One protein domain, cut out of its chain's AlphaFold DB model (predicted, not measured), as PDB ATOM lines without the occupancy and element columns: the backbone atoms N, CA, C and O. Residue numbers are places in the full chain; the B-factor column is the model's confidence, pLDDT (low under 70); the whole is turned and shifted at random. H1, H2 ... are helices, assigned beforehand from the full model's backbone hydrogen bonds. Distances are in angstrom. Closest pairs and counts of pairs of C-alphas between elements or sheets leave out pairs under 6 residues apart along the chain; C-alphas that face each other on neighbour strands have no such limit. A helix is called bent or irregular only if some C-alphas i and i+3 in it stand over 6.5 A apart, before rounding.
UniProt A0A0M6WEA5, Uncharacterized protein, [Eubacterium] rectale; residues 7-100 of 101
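Overview. This is residues 7 to 100 of the 101 residues of an uncharacterized protein of [Eubacterium] rectale (UniProt A0A0M6WEA5). Two groups of helices are joined by one long link: H1, H2 and H3 make the sides of a loose triangle, and H4 packs steeply on the helical hairpin of H5 and H6. H5 lies nearest to the mean of the C-alphas, close to both H2 and H3, while H1 and H6 lie farthest from it. The printed part has 94 residues with six named helices, H1 to H6 in order along the chain, and no named strand; the class is all helix. The whole is compact, with a radius of gyration of the C-alphas of 12.7 A, and rounded, spanning 33 by 24 by 23 A.

Along the chain. H1 is residues 7 to 17, 15.3 A from first to last C-alpha, beginning at C-alpha 7 at (-17.713, -28.193, -17.580). H2, residues 21 to 34, is the longest helix at 19.8 A. H3, residues 37 to 48, spans 17.9 A and is irregular: C-alphas 38 and 41 are 7.0 A apart. C-alpha 48 is at (-10.941, -23.682, -27.552). H4 is residues 62 to 69, 10.8 A long. H5 is residues 74 to 86, 18.3 A long. H6, residues 89 to 98, spans 14.0 A and ends at C-alpha 98 at (-15.227, -48.173, -42.614).

Arrangement. H1 and H2 touch at a steep tilt of 65 degrees, opposite ways; their closest C-alphas, of Glu 10 and Ala 24, are 5.0 A apart. H3 touches H1 with residues 43 to 47 alone, at a steep tilt of 64 degrees, the same way; the closest C-alphas are those of Lys 12 and Ile 47, 6.0 A. H2 and H3 are apart. H5 is close to but not clearly touching H2, with the closest C-alphas, of Arg 34 and Cys 82, at 6.5 A. H5 is also close to but not clearly touching H3, with the closest C-alphas, of Trp 46 and Phe 74, at 7.8 A. H4 touches H5 at a steep tilt of 66 degrees, opposite ways, closest at the C-alphas of Leu 62 and Ala 77, 6.1 A. H4 touches H6 at a steep tilt of 45 degrees, the same way, closest at the C-alphas of Ile 65 and Ile 96, 6.5 A. H5 and H6 are a helical hairpin at a shallow tilt of 27 degrees, opposite ways; H5 touches H6 with residues 80 to 84 alone, and the closest C-alphas, of Val 80 and Ala 92, are 5.2 A apart. H1 is apart from H4, H5 and H6. H3 and H4 are apart, but only just, at 8.0 A. Every O i to N i+4 pair is within hydrogen-bond range in H1, H2, H4, H5 and H6, and 6 of 8 are in H3.

Size, cuts and confidence. The C-alphas of Glu 22 and Lys 59, the two farthest apart, are 34.4 A from each other. The printed part has no cut. The link from H3 to H4, residues 49 to 61, is long; the other four are tight. The mean pLDDT of the printed part is 95.8, and no printed residue is under 70.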
ATOM      1  N   GLN A   7     -16.663 -29.194 -17.363       96.38
ATOM      2  CA  GLN A   7     -17.713 -28.193 -17.580       96.38
ATOM      3  C   GLN A   7     -17.589 -27.554 -18.963       96.38
ATOM      4  O   GLN A   7     -18.556 -27.512 -19.720       96.38
ATOM      5  N   LYS A   8     -16.381 -27.121 -19.349       97.06
ATOM      6  CA  LYS A   8     -16.181 -26.566 -20.698       97.06
ATOM      7  C   LYS A   8     -16.361 -27.610 -21.795       97.06
ATOM      8  O   LYS A   8     -16.812 -27.283 -22.891       97.06
ATOM      9  N   LEU A   9     -15.981 -28.856 -21.520       97.56
ATOM     10  CA  LEU A   9     -16.190 -29.958 -22.449       97.56
ATOM     11  C   LEU A   9     -17.685 -30.221 -22.657       97.56
ATOM     12  O   LEU A   9     -18.122 -30.323 -23.796       97.56
ATOM     13  N   GLU A  10     -18.461 -30.286 -21.579       98.06
ATOM     14  CA  GLU A  10     -19.920 -30.421 -21.607       98.06
ATOM     15  C   GLU A  10     -20.572 -29.309 -22.437       98.06
ATOM     16  O   GLU A  10     -21.317 -29.607 -23.371       98.06
ATOM     17  N   GLU A  11     -20.239 -28.044 -22.168       97.81
ATOM     18  CA  GLU A  11     -20.749 -26.899 -22.935       97.81
ATOM     19  C   GLU A  11     -20.415 -27.023 -24.428       97.81
ATOM     20  O   GLU A  11     -21.280 -26.836 -25.289       97.81
ATOM     21  N   LYS A  12     -19.170 -27.394 -24.753       98.00
ATOM     22  CA  LYS A  12     -18.739 -27.590 -26.141       98.00
ATOM     23  C   LYS A  12     -19.508 -28.726 -26.818       98.00
ATOM     24  O   LYS A  12     -19.930 -28.562 -27.962       98.00
ATOM     25  N   ILE A  13     -19.722 -29.851 -26.132       98.06
ATOM     26  CA  ILE A  13     -20.478 -30.999 -26.656       98.06
ATOM     27  C   ILE A  13     -21.944 -30.625 -26.887       98.06
ATOM     28  O   ILE A  13     -22.486 -30.935 -27.948       98.06
ATOM     29  N   HIS A  14     -22.573 -29.934 -25.932       97.94
ATOM     30  CA  HIS A  14     -23.947 -29.449 -26.054       97.94
ATOM     31  C   HIS A  14     -24.131 -28.605 -27.322       97.94
ATOM     32  O   HIS A  14     -25.060 -28.843 -28.097       97.94
ATOM     33  N   ILE A  15     -23.214 -27.660 -27.558       97.25
ATOM     34  CA  ILE A  15     -23.272 -26.743 -28.700       97.25
ATOM     35  C   ILE A  15     -22.999 -27.473 -30.019       97.25
ATOM     36  O   ILE A  15     -23.789 -27.347 -30.952       97.25
ATOM     37  N   GLU A  16     -21.901 -28.228 -30.105       96.94
ATOM     38  CA  GLU A  16     -21.418 -28.803 -31.369       96.94
ATOM     39  C   GLU A  16     -22.278 -29.980 -31.853       96.94
ATOM     40  O   GLU A  16     -22.476 -30.157 -33.052       96.94
ATOM     41  N   TYR A  17     -22.808 -30.781 -30.924       96.69
ATOM     42  CA  TYR A  17     -23.575 -31.991 -31.239       96.69
ATOM     43  C   TYR A  17     -25.082 -31.838 -31.006       96.69
ATOM     44  O   TYR A  17     -25.822 -32.806 -31.178       96.69
ATOM     45  N   HIS A  18     -25.545 -30.649 -30.602       96.81
ATOM     46  CA  HIS A  18     -26.952 -30.363 -30.290       96.81
ATOM     47  C   HIS A  18     -27.579 -31.367 -29.300       96.81
ATOM     48  O   HIS A  18     -28.759 -31.711 -29.392       96.81
ATOM     49  N   MET A  19     -26.773 -31.861 -28.356       95.25
ATOM     50  CA  MET A  19     -27.203 -32.792 -27.308       95.25
ATOM     51  C   MET A  19     -27.890 -32.043 -26.163       95.25
ATOM     52  O   MET A  19     -27.659 -30.854 -25.978       95.25
ATOM     53  N   SER A  20     -28.709 -32.712 -25.346       97.81
ATOM     54  CA  SER A  20     -29.149 -32.115 -24.075       97.81
ATOM     55  C   SER A  20     -27.950 -31.910 -23.141       97.81
ATOM     56  O   SER A  20     -26.954 -32.623 -23.255       97.81
ATOM     57  N   MET A  21     -28.045 -30.968 -22.197       97.19
ATOM     58  CA  MET A  21     -26.985 -30.761 -21.196       97.19
ATOM     59  C   MET A  21     -26.696 -32.041 -20.398       97.19
ATOM     60  O   MET A  21     -25.542 -32.387 -20.204       97.19
ATOM     61  N   GLU A  22     -27.728 -32.805 -20.028       97.44
ATOM     62  CA  GLU A  22     -27.567 -34.096 -19.341       97.44
ATOM     63  C   GLU A  22     -26.753 -35.101 -20.174       97.44
ATOM     64  O   GLU A  22     -25.765 -35.653 -19.691       97.44
ATOM     65  N   ALA A  23     -27.095 -35.279 -21.455       97.69
ATOM     66  CA  ALA A  23     -26.357 -36.180 -22.339       97.69
ATOM     67  C   ALA A  23     -24.924 -35.680 -22.606       97.69
ATOM     68  O   ALA A  23     -23.985 -36.475 -22.657       97.69
ATOM     69  N   ALA A  24     -24.741 -34.365 -22.749       97.94
ATOM     70  CA  ALA A  24     -23.429 -33.750 -22.916       97.94
ATOM     71  C   ALA A  24     -22.549 -33.935 -21.671       97.94
ATOM     72  O   ALA A  24     -21.359 -34.228 -21.804       97.94
ATOM     73  N   HIS A  25     -23.136 -33.843 -20.476       97.81
ATOM     74  CA  HIS A  25     -22.457 -34.067 -19.205       97.81
ATOM     75  C   HIS A  25     -21.982 -35.517 -19.070       97.81
ATOM     76  O   HIS A  25     -20.798 -35.770 -18.833       97.81
ATOM     77  N   GLU A  26     -22.874 -36.487 -19.300       97.69
ATOM     78  CA  GLU A  26     -22.511 -37.909 -19.298       97.69
ATOM     79  C   GLU A  26     -21.388 -38.197 -20.298       97.69
ATOM     80  O   GLU A  26     -20.442 -38.936 -20.005       97.69
ATOM     81  N   ARG A  27     -21.457 -37.568 -21.475       97.06
ATOM     82  CA  ARG A  27     -20.442 -37.712 -22.512       97.06
ATOM     83  C   ARG A  27     -19.098 -37.118 -22.097       97.06
ATOM     84  O   ARG A  27     -18.069 -37.761 -22.306       97.06
ATOM     85  N   ALA A  28     -19.093 -35.940 -21.479       97.62
ATOM     86  CA  ALA A  28     -17.884 -35.299 -20.972       97.62
ATOM     87  C   ALA A  28     -17.197 -36.154 -19.891       97.62
ATOM     88  O   ALA A  28     -15.982 -36.359 -19.956       97.62
ATOM     89  N   LEU A  29     -17.968 -36.743 -18.969       97.12
ATOM     90  CA  LEU A  29     -17.448 -37.670 -17.954       97.12
ATOM     91  C   LEU A  29     -16.856 -38.947 -18.571       97.12
ATOM     92  O   LEU A  29     -15.816 -39.441 -18.129       97.12
ATOM     93  N   GLN A  30     -17.485 -39.496 -19.617       96.25
ATOM     94  CA  GLN A  30     -16.931 -40.644 -20.341       96.25
ATOM     95  C   GLN A  30     -15.589 -40.310 -20.998       96.25
ATOM     96  O   GLN A  30     -14.660 -41.122 -20.928       96.25
ATOM     97  N   VAL A  31     -15.482 -39.128 -21.613       96.31
ATOM     98  CA  VAL A  31     -14.233 -38.642 -22.209       96.31
ATOM     99  C   VAL A  31     -13.163 -38.475 -21.134       96.31
ATOM    100  O   VAL A  31     -12.073 -39.016 -21.298       96.31
ATOM    101  N   GLU A  32     -13.461 -37.824 -20.008       95.69
ATOM    102  CA  GLU A  32     -12.509 -37.662 -18.900       95.69
ATOM    103  C   GLU A  32     -11.959 -39.013 -18.410       95.69
ATOM    104  O   GLU A  32     -10.748 -39.179 -18.239       95.69
ATOM    105  N   LYS A  33     -12.845 -40.003 -18.245       94.25
ATOM    106  CA  LYS A  33     -12.500 -41.327 -17.716       94.25
ATOM    107  C   LYS A  33     -11.678 -42.182 -18.682       94.25
ATOM    108  O   LYS A  33     -10.835 -42.958 -18.234       94.25
ATOM    109  N   ARG A  34     -11.971 -42.119 -19.986       94.25
ATOM    110  CA  ARG A  34     -11.380 -43.021 -20.995       94.25
ATOM    111  C   ARG A  34     -10.214 -42.406 -21.758       94.25
ATOM    112  O   ARG A  34      -9.390 -43.157 -22.273       94.25
ATOM    113  N   CYS A  35     -10.149 -41.078 -21.845       95.50
ATOM    114  CA  CYS A  35      -9.158 -40.396 -22.662       95.50
ATOM    115  C   CYS A  35      -7.740 -40.639 -22.112       95.50
ATOM    116  O   CYS A  35      -7.480 -40.388 -20.929       95.50
ATOM    117  N   PRO A  36      -6.795 -41.118 -22.938       95.00
ATOM    118  CA  PRO A  36      -5.411 -41.252 -22.515       95.00
ATOM    119  C   PRO A  36      -4.803 -39.863 -22.280       95.00
ATOM    120  O   PRO A  36      -4.985 -38.945 -23.077       95.00
ATOM    121  N   LYS A  37      -4.010 -39.713 -21.208       94.75
ATOM    122  CA  LYS A  37      -3.439 -38.416 -20.778       94.75
ATOM    123  C   LYS A  37      -2.704 -37.652 -21.883       94.75
ATOM    124  O   LYS A  37      -2.700 -36.425 -21.876       94.75
ATOM    125  N   GLN A  38      -2.090 -38.360 -22.830       95.12
ATOM    126  CA  GLN A  38      -1.393 -37.748 -23.964       95.12
ATOM    127  C   GLN A  38      -2.321 -36.968 -24.911       95.12
ATOM    128  O   GLN A  38      -1.863 -36.026 -25.545       95.12
ATOM    129  N   LEU A  39      -3.616 -37.300 -24.970       96.94
ATOM    130  CA  LEU A  39      -4.609 -36.619 -25.812       96.94
ATOM    131  C   LEU A  39      -5.361 -35.498 -25.081       96.94
ATOM    132  O   LEU A  39      -6.194 -34.823 -25.683       96.94
ATOM    133  N   TYR A  40      -5.067 -35.237 -23.802       97.00
ATOM    134  CA  TYR A  40      -5.728 -34.156 -23.054       97.00
ATOM    135  C   TYR A  40      -5.517 -32.787 -23.704       97.00
ATOM    136  O   TYR A  40      -6.405 -31.938 -23.670       97.00
ATOM    137  N   ILE A  41      -4.360 -32.579 -24.337       96.44
ATOM    138  CA  ILE A  41      -4.091 -31.360 -25.100       96.44
ATOM    139  C   ILE A  41      -5.001 -31.238 -26.327       96.44
ATOM    140  O   ILE A  41      -5.479 -30.141 -26.589       96.44
ATOM    141  N   ASN A  42      -5.323 -32.337 -27.019       97.69
ATOM    142  CA  ASN A  42      -6.254 -32.293 -28.146       97.69
ATOM    143  C   ASN A  42      -7.677 -31.961 -27.692       97.69
ATOM    144  O   ASN A  42      -8.350 -31.174 -28.348       97.69
ATOM    145  N   VAL A  43      -8.122 -32.502 -26.550       97.69
ATOM    146  CA  VAL A  43      -9.420 -32.136 -25.951       97.69
ATOM    147  C   VAL A  43      -9.449 -30.646 -25.611       97.69
ATOM    148  O   VAL A  43     -10.406 -29.951 -25.937       97.69
ATOM    149  N   TYR A  44      -8.380 -30.130 -25.005       96.94
ATOM    150  CA  TYR A  44      -8.264 -28.711 -24.678       96.94
ATOM    151  C   TYR A  44      -8.262 -27.804 -25.920       96.94
ATOM    152  O   TYR A  44      -8.965 -26.795 -25.931       96.94
ATOM    153  N   GLN A  45      -7.513 -28.168 -26.967       97.38
ATOM    154  CA  GLN A  45      -7.500 -27.448 -28.246       97.38
ATOM    155  C   GLN A  45      -8.892 -27.422 -28.874       97.38
ATOM    156  O   GLN A  45      -9.377 -26.364 -29.266       97.38
ATOM    157  N   TRP A  46      -9.578 -28.564 -28.879       97.81
ATOM    158  CA  TRP A  46     -10.918 -28.668 -29.441       97.81
ATOM    159  C   TRP A  46     -11.948 -27.813 -28.694       97.81
ATOM    160  O   TRP A  46     -12.729 -27.103 -29.328       97.81
ATOM    161  N   ILE A  47     -11.908 -27.808 -27.356       97.00
ATOM    162  CA  ILE A  47     -12.749 -26.927 -26.527       97.00
ATOM    163  C   ILE A  47     -12.538 -25.456 -26.906       97.00
ATOM    164  O   ILE A  47     -13.499 -24.692 -26.969       97.00
ATOM    165  N   LYS A  48     -11.292 -25.056 -27.176       96.06
ATOM    166  CA  LYS A  48     -10.941 -23.682 -27.552       96.06
ATOM    167  C   LYS A  48     -11.219 -23.326 -29.011       96.06
ATOM    168  O   LYS A  48     -11.231 -22.141 -29.333       96.06
ATOM    169  N   GLY A  49     -11.452 -24.318 -29.867       95.56
ATOM    170  CA  GLY A  49     -11.490 -24.121 -31.316       95.56
ATOM    171  C   GLY A  49     -10.108 -23.857 -31.926       95.56
ATOM    172  O   GLY A  49     -10.030 -23.270 -33.002       95.56
ATOM    173  N   ASP A  50      -9.039 -24.269 -31.241       96.94
ATOM    174  CA  ASP A  50      -7.667 -24.198 -31.747       96.94
ATOM    175  C   ASP A  50      -7.395 -25.344 -32.743       96.94
ATOM    176  O   ASP A  50      -8.108 -26.349 -32.789       96.94
ATOM    177  N   GLU A  51      -6.311 -25.219 -33.513       96.25
ATOM    178  CA  GLU A  51      -5.813 -26.304 -34.360       96.25
ATOM    179  C   GLU A  51      -5.451 -27.540 -33.517       96.25
ATOM    180  O   GLU A  51      -4.756 -27.453 -32.498       96.25
ATOM    181  N   ILE A  52      -5.933 -28.709 -33.949       98.06
ATOM    182  CA  ILE A  52      -5.707 -29.978 -33.257       98.06
ATOM    183  C   ILE A  52      -4.313 -30.498 -33.612       98.06
ATOM    184  O   ILE A  52      -4.021 -30.758 -34.773       98.06
ATOM    185  N   SER A  53      -3.451 -30.691 -32.612       97.31
ATOM    186  CA  SER A  53      -2.096 -31.210 -32.835       97.31
ATOM    187  C   SER A  53      -2.064 -32.683 -33.252       97.31
ATOM    188  O   SER A  53      -2.817 -33.509 -32.729       97.31
ATOM    189  N   ASP A  54      -1.097 -33.030 -34.101       97.12
ATOM    190  CA  ASP A  54      -0.809 -34.403 -34.520       97.12
ATOM    191  C   ASP A  54      -0.113 -35.223 -33.425       97.12
ATOM    192  O   ASP A  54       1.107 -35.402 -33.406       97.12
ATOM    193  N   ILE A  55      -0.909 -35.741 -32.490       97.50
ATOM    194  CA  ILE A  55      -0.444 -36.675 -31.462       97.50
ATOM    195  C   ILE A  55      -0.776 -38.092 -31.895       97.50
ATOM    196  O   ILE A  55      -1.944 -38.458 -32.028       97.50
ATOM    197  N   TYR A  56       0.271 -38.884 -32.104       96.81
ATOM    198  CA  TYR A  56       0.146 -40.226 -32.648       96.81
ATOM    199  C   TYR A  56      -0.079 -41.282 -31.569       96.81
ATOM    200  O   TYR A  56       0.633 -41.341 -30.565       96.81
ATOM    201  N   ILE A  57      -1.033 -42.172 -31.836       95.25
ATOM    202  CA  ILE A  57      -1.187 -43.465 -31.168       95.25
ATOM    203  C   ILE A  57      -1.087 -44.537 -32.243       95.25
ATOM    204  O   ILE A  57      -1.918 -44.619 -33.149       95.25
ATOM    205  N   GLY A  58      -0.022 -45.336 -32.183       92.62
ATOM    206  CA  GLY A  58       0.330 -46.215 -33.293       92.62
ATOM    207  C   GLY A  58       0.619 -45.394 -34.552       92.62
ATOM    208  O   GLY A  58       1.578 -44.627 -34.583       92.62
ATOM    209  N   LYS A  59      -0.210 -45.559 -35.588       94.31
ATOM    210  CA  LYS A  59      -0.054 -44.896 -36.896       94.31
ATOM    211  C   LYS A  59      -0.979 -43.694 -37.101       94.31
ATOM    212  O   LYS A  59      -0.866 -43.037 -38.130       94.31
ATOM    213  N   TYR A  60      -1.879 -43.418 -36.158       97.31
ATOM    214  CA  TYR A  60      -2.961 -42.456 -36.355       97.31
ATOM    215  C   TYR A  60      -2.864 -41.294 -35.377       97.31
ATOM    216  O   TYR A  60      -2.490 -41.471 -34.219       97.31
ATOM    217  N   SER A  61      -3.231 -40.114 -35.864       97.88
ATOM    218  CA  SER A  61      -3.505 -38.919 -35.076       97.88
ATOM    219  C   SER A  61      -4.971 -38.520 -35.259       97.88
ATOM    220  O   SER A  61      -5.626 -38.941 -36.217       97.88
ATOM    221  N   LEU A  62      -5.492 -37.677 -34.362       97.88
ATOM    222  CA  LEU A  62      -6.841 -37.122 -34.507       97.88
ATOM    223  C   LEU A  62      -7.032 -36.370 -35.839       97.88
ATOM    224  O   LEU A  62      -7.988 -36.703 -36.543       97.88
ATOM    225  N   PRO A  63      -6.147 -35.430 -36.239       98.12
ATOM    226  CA  PRO A  63      -6.269 -34.761 -37.536       98.12
ATOM    227  C   PRO A  63      -6.273 -35.736 -38.717       98.12
ATOM    228  O   PRO A  63      -7.084 -35.585 -39.628       98.12
ATOM    229  N   MET A  64      -5.433 -36.778 -38.682       97.69
ATOM    230  CA  MET A  64      -5.394 -37.789 -39.740       97.69
ATOM    231  C   MET A  64      -6.716 -38.559 -39.852       97.69
ATOM    232  O   MET A  64      -7.216 -38.744 -40.958       97.69
ATOM    233  N   ILE A  65      -7.302 -38.996 -38.732       97.50
ATOM    234  CA  ILE A  65      -8.595 -39.703 -38.740       97.50
ATOM    235  C   ILE A  65      -9.701 -38.798 -39.300       97.50
ATOM    236  O   ILE A  65     -10.466 -39.222 -40.166       97.50
ATOM    237  N   LEU A  66      -9.757 -37.542 -38.849       96.94
ATOM    238  CA  LEU A  66     -10.732 -36.560 -39.330       96.94
ATOM    239  C   LEU A  66     -10.584 -36.294 -40.839       96.94
ATOM    240  O   LEU A  66     -11.591 -36.228 -41.551       96.94
ATOM    241  N   ASP A  67      -9.348 -36.227 -41.352       96.69
ATOM    242  CA  ASP A  67      -9.087 -36.086 -42.788       96.69
ATOM    243  C   ASP A  67      -9.499 -37.329 -43.593       96.69
ATOM    244  O   ASP A  67     -10.113 -37.187 -44.654       96.69
ATOM    245  N   ILE A  68      -9.233 -38.540 -43.082       96.06
ATOM    246  CA  ILE A  68      -9.679 -39.803 -43.703       96.06
ATOM    247  C   ILE A  68     -11.208 -39.831 -43.819       96.06
ATOM    248  O   ILE A  68     -11.744 -40.239 -44.851       96.06
ATOM    249  N   TRP A  69     -11.918 -39.382 -42.785       96.69
ATOM    250  CA  TRP A  69     -13.385 -39.364 -42.758       96.69
ATOM    251  C   TRP A  69     -14.005 -38.188 -43.513       96.69
ATOM    252  O   TRP A  69     -15.219 -38.186 -43.729       96.69
ATOM    253  N   LYS A  70     -13.206 -37.174 -43.878       95.06
ATOM    254  CA  LYS A  70     -13.686 -35.871 -44.371       95.06
ATOM    255  C   LYS A  70     -14.788 -35.314 -43.457       95.06
ATOM    256  O   LYS A  70     -15.865 -34.926 -43.912       95.06
ATOM    257  N   SER A  71     -14.522 -35.341 -42.149       93.81
ATOM    258  CA  SER A  71     -15.476 -35.026 -41.082       93.81
ATOM    259  C   SER A  71     -14.832 -34.172 -39.991       93.81
ATOM    260  O   SER A  71     -13.636 -34.277 -39.748       93.81
ATOM    261  N   ASN A  72     -15.650 -33.385 -39.289       93.38
ATOM    262  CA  ASN A  72     -15.256 -32.632 -38.093       93.38
ATOM    263  C   ASN A  72     -15.698 -33.329 -36.791       93.38
ATOM    264  O   ASN A  72     -15.694 -32.712 -35.728       93.38
ATOM    265  N   ASP A  73     -16.112 -34.601 -36.860       96.19
ATOM    266  CA  ASP A  73     -16.611 -35.367 -35.710       96.19
ATOM    267  C   ASP A  73     -15.480 -35.769 -34.746       96.19
ATOM    268  O   ASP A  73     -14.983 -36.901 -34.734       96.19
ATOM    269  N   PHE A  74     -15.071 -34.801 -33.928       97.69
ATOM    270  CA  PHE A  74     -13.981 -34.930 -32.972       97.69
ATOM    271  C   PHE A  74     -14.228 -36.018 -31.925       97.69
ATOM    272  O   PHE A  74     -13.329 -36.811 -31.658       97.69
ATOM    273  N   LEU A  75     -15.426 -36.082 -31.328       97.19
ATOM    274  CA  LEU A  75     -15.724 -37.063 -30.281       97.19
ATOM    275  C   LEU A  75     -15.586 -38.490 -30.800       97.19
ATOM    276  O   LEU A  75     -14.998 -39.325 -30.116       97.19
ATOM    277  N   ARG A  76     -16.083 -38.770 -32.008       96.25
ATOM    278  CA  ARG A  76     -15.969 -40.108 -32.591       96.25
ATOM    279  C   ARG A  76     -14.525 -40.451 -32.953       96.25
ATOM    280  O   ARG A  76     -14.087 -41.574 -32.709       96.25
ATOM    281  N   ALA A  77     -13.756 -39.485 -33.458       97.56
ATOM    282  CA  ALA A  77     -12.328 -39.680 -33.711       97.56
ATOM    283  C   ALA A  77     -11.559 -39.935 -32.401       97.56
ATOM    284  O   ALA A  77     -10.691 -40.808 -32.338       97.56
ATOM    285  N   LEU A  78     -11.917 -39.231 -31.324       97.69
ATOM    286  CA  LEU A  78     -11.337 -39.422 -29.998       97.69
ATOM    287  C   LEU A  78     -11.668 -40.791 -29.410       97.69
ATOM    288  O   LEU A  78     -10.794 -41.402 -28.801       97.69
ATOM    289  N   GLU A  79     -12.883 -41.302 -29.604       96.31
ATOM    290  CA  GLU A  79     -13.237 -42.658 -29.172       96.31
ATOM    291  C   GLU A  79     -12.356 -43.716 -29.823       96.31
ATOM    292  O   GLU A  79     -11.810 -44.564 -29.120       96.31
ATOM    293  N   VAL A  80     -12.158 -43.621 -31.135       96.25
ATOM    294  CA  VAL A  80     -11.268 -44.518 -31.878       96.25
ATOM    295  C   VAL A  80      -9.829 -44.409 -31.365       96.25
ATOM    296  O   VAL A  80      -9.160 -45.418 -31.155       96.25
ATOM    297  N   MET A  81      -9.353 -43.196 -31.080       97.38
ATOM    298  CA  MET A  81      -8.031 -42.998 -30.477       97.38
ATOM    299  C   MET A  81      -7.930 -43.587 -29.061       97.38
ATOM    300  O   MET A  81      -6.875 -44.095 -28.675       97.38
ATOM    301  N   CYS A  82      -9.018 -43.572 -28.284       95.69
ATOM    302  CA  CYS A  82      -9.072 -44.252 -26.991       95.69
ATOM    303  C   CYS A  82      -8.988 -45.777 -27.163       95.69
ATOM    304  O   CYS A  82      -8.221 -46.405 -26.438       95.69
ATOM    305  N   GLU A  83      -9.704 -46.356 -28.132       95.19
ATOM    306  CA  GLU A  83      -9.630 -47.789 -28.468       95.19
ATOM    307  C   GLU A  83      -8.200 -48.196 -28.865       95.19
ATOM    308  O   GLU A  83      -7.651 -49.143 -28.297       95.19
ATOM    309  N   LEU A  84      -7.537 -47.412 -29.731       95.25
ATOM    310  CA  LEU A  84      -6.120 -47.612 -30.074       95.25
ATOM    311  C   LEU A  84      -5.227 -47.612 -28.826       95.25
ATOM    312  O   LEU A  84      -4.351 -48.463 -28.683       95.25
ATOM    313  N   SER A  85      -5.453 -46.678 -27.896       94.94
ATOM    314  CA  SER A  85      -4.659 -46.579 -26.663       94.94
ATOM    315  C   SER A  85      -4.880 -47.741 -25.689       94.94
ATOM    316  O   SER A  85      -4.003 -48.036 -24.878       94.94
ATOM    317  N   GLN A  86      -6.043 -48.393 -25.769       93.62
ATOM    318  CA  GLN A  86      -6.432 -49.528 -24.929       93.62
ATOM    319  C   GLN A  86      -5.959 -50.872 -25.503       93.62
ATOM    320  O   GLN A  86      -6.054 -51.889 -24.822       93.62
ATOM    321  N   GLY A  87      -5.395 -50.870 -26.716       92.56
ATOM    322  CA  GLY A  87      -4.911 -52.066 -27.400       92.56
ATOM    323  C   GLY A  87      -5.931 -52.701 -28.347       92.56
ATOM    324  O   GLY A  87      -5.575 -53.655 -29.035       92.56
ATOM    325  N   ASP A  88      -7.140 -52.137 -28.470       93.19
ATOM    326  CA  ASP A  88      -8.215 -52.599 -29.366       93.19
ATOM    327  C   ASP A  88      -7.942 -52.195 -30.831       93.19
ATOM    328  O   ASP A  88      -8.779 -51.613 -31.524       93.19
ATOM    329  N   THR A  89      -6.728 -52.483 -31.309       92.31
ATOM    330  CA  THR A  89      -6.173 -51.927 -32.551       92.31
ATOM    331  C   THR A  89      -6.959 -52.367 -33.781       92.31
ATOM    332  O   THR A  89      -7.315 -51.523 -34.592       92.31
ATOM    333  N   GLU A  90      -7.288 -53.657 -33.909       92.88
ATOM    334  CA  GLU A  90      -8.022 -54.174 -35.077       92.88
ATOM    335  C   GLU A  90      -9.407 -53.530 -35.214       92.88
ATOM    336  O   GLU A  90      -9.806 -53.120 -36.303       92.88
ATOM    337  N   LYS A  91     -10.123 -53.390 -34.091       93.12
ATOM    338  CA  LYS A  91     -11.438 -52.748 -34.045       93.12
ATOM    339  C   LYS A  91     -11.337 -51.264 -34.399       93.12
ATOM    340  O   LYS A  91     -12.124 -50.770 -35.203       93.12
ATOM    341  N   ALA A  92     -10.367 -50.567 -33.814       93.62
ATOM    342  CA  ALA A  92     -10.172 -49.151 -34.065       93.62
ATOM    343  C   ALA A  92      -9.783 -48.887 -35.527       93.62
ATOM    344  O   ALA A  92     -10.377 -48.026 -36.169       93.62
ATOM    345  N   GLU A  93      -8.848 -49.661 -36.087       94.38
ATOM    346  CA  GLU A  93      -8.468 -49.556 -37.498       94.38
ATOM    347  C   GLU A  93      -9.652 -49.856 -38.422       94.38
ATOM    348  O   GLU A  93      -9.889 -49.098 -39.362       94.38
ATOM    349  N   PHE A  94     -10.444 -50.893 -38.130       94.12
ATOM    350  CA  PHE A  94     -11.675 -51.162 -38.871       94.12
ATOM    351  C   PHE A  94     -12.609 -49.941 -38.875       94.12
ATOM    352  O   PHE A  94     -13.002 -49.486 -39.948       94.12
ATOM    353  N   ASN A  95     -12.882 -49.350 -37.706       93.44
ATOM    354  CA  ASN A  95     -13.733 -48.160 -37.576       93.44
ATOM    355  C   ASN A  95     -13.183 -46.949 -38.354       93.44
ATOM    356  O   ASN A  95     -13.955 -46.198 -38.951       93.44
ATOM    357  N   ILE A  96     -11.857 -46.753 -38.375       93.25
ATOM    358  CA  ILE A  96     -11.214 -45.679 -39.152       93.25
ATOM    359  C   ILE A  96     -11.518 -45.848 -40.639       93.25
ATOM    360  O   ILE A  96     -11.892 -44.883 -41.306       93.25
ATOM    361  N   TRP A  97     -11.358 -47.056 -41.168       93.31
ATOM    362  CA  TRP A  97     -11.465 -47.287 -42.605       93.31
ATOM    363  C   TRP A  97     -12.905 -47.468 -43.088       93.31
ATOM    364  O   TRP A  97     -13.204 -47.051 -44.205       93.31
ATOM    365  N   GLU A  98     -13.804 -48.019 -42.269       91.19
ATOM    366  CA  GLU A  98     -15.227 -48.173 -42.614       91.19
ATOM    367  C   GLU A  98     -15.911 -46.813 -42.823       91.19
ATOM    368  O   GLU A  98     -16.746 -46.641 -43.707       91.19
ATOM    369  N   MET A  99     -15.522 -45.817 -42.030       82.94
ATOM    370  CA  MET A  99     -16.086 -44.470 -42.078       82.94
ATOM    371  C   MET A  99     -15.510 -43.572 -43.175       82.94
ATOM    372  O   MET A  99     -15.920 -42.413 -43.295       82.94
ATOM    373  N   ARG A 100     -14.551 -44.069 -43.960       81.12
ATOM    374  CA  ARG A 100     -13.987 -43.321 -45.081       81.12
ATOM    375  C   ARG A 100     -15.094 -43.016 -46.095       81.12
ATOM    376  O   ARG A 100     -15.729 -43.928 -46.618       81.12
TER     377      ARG A 100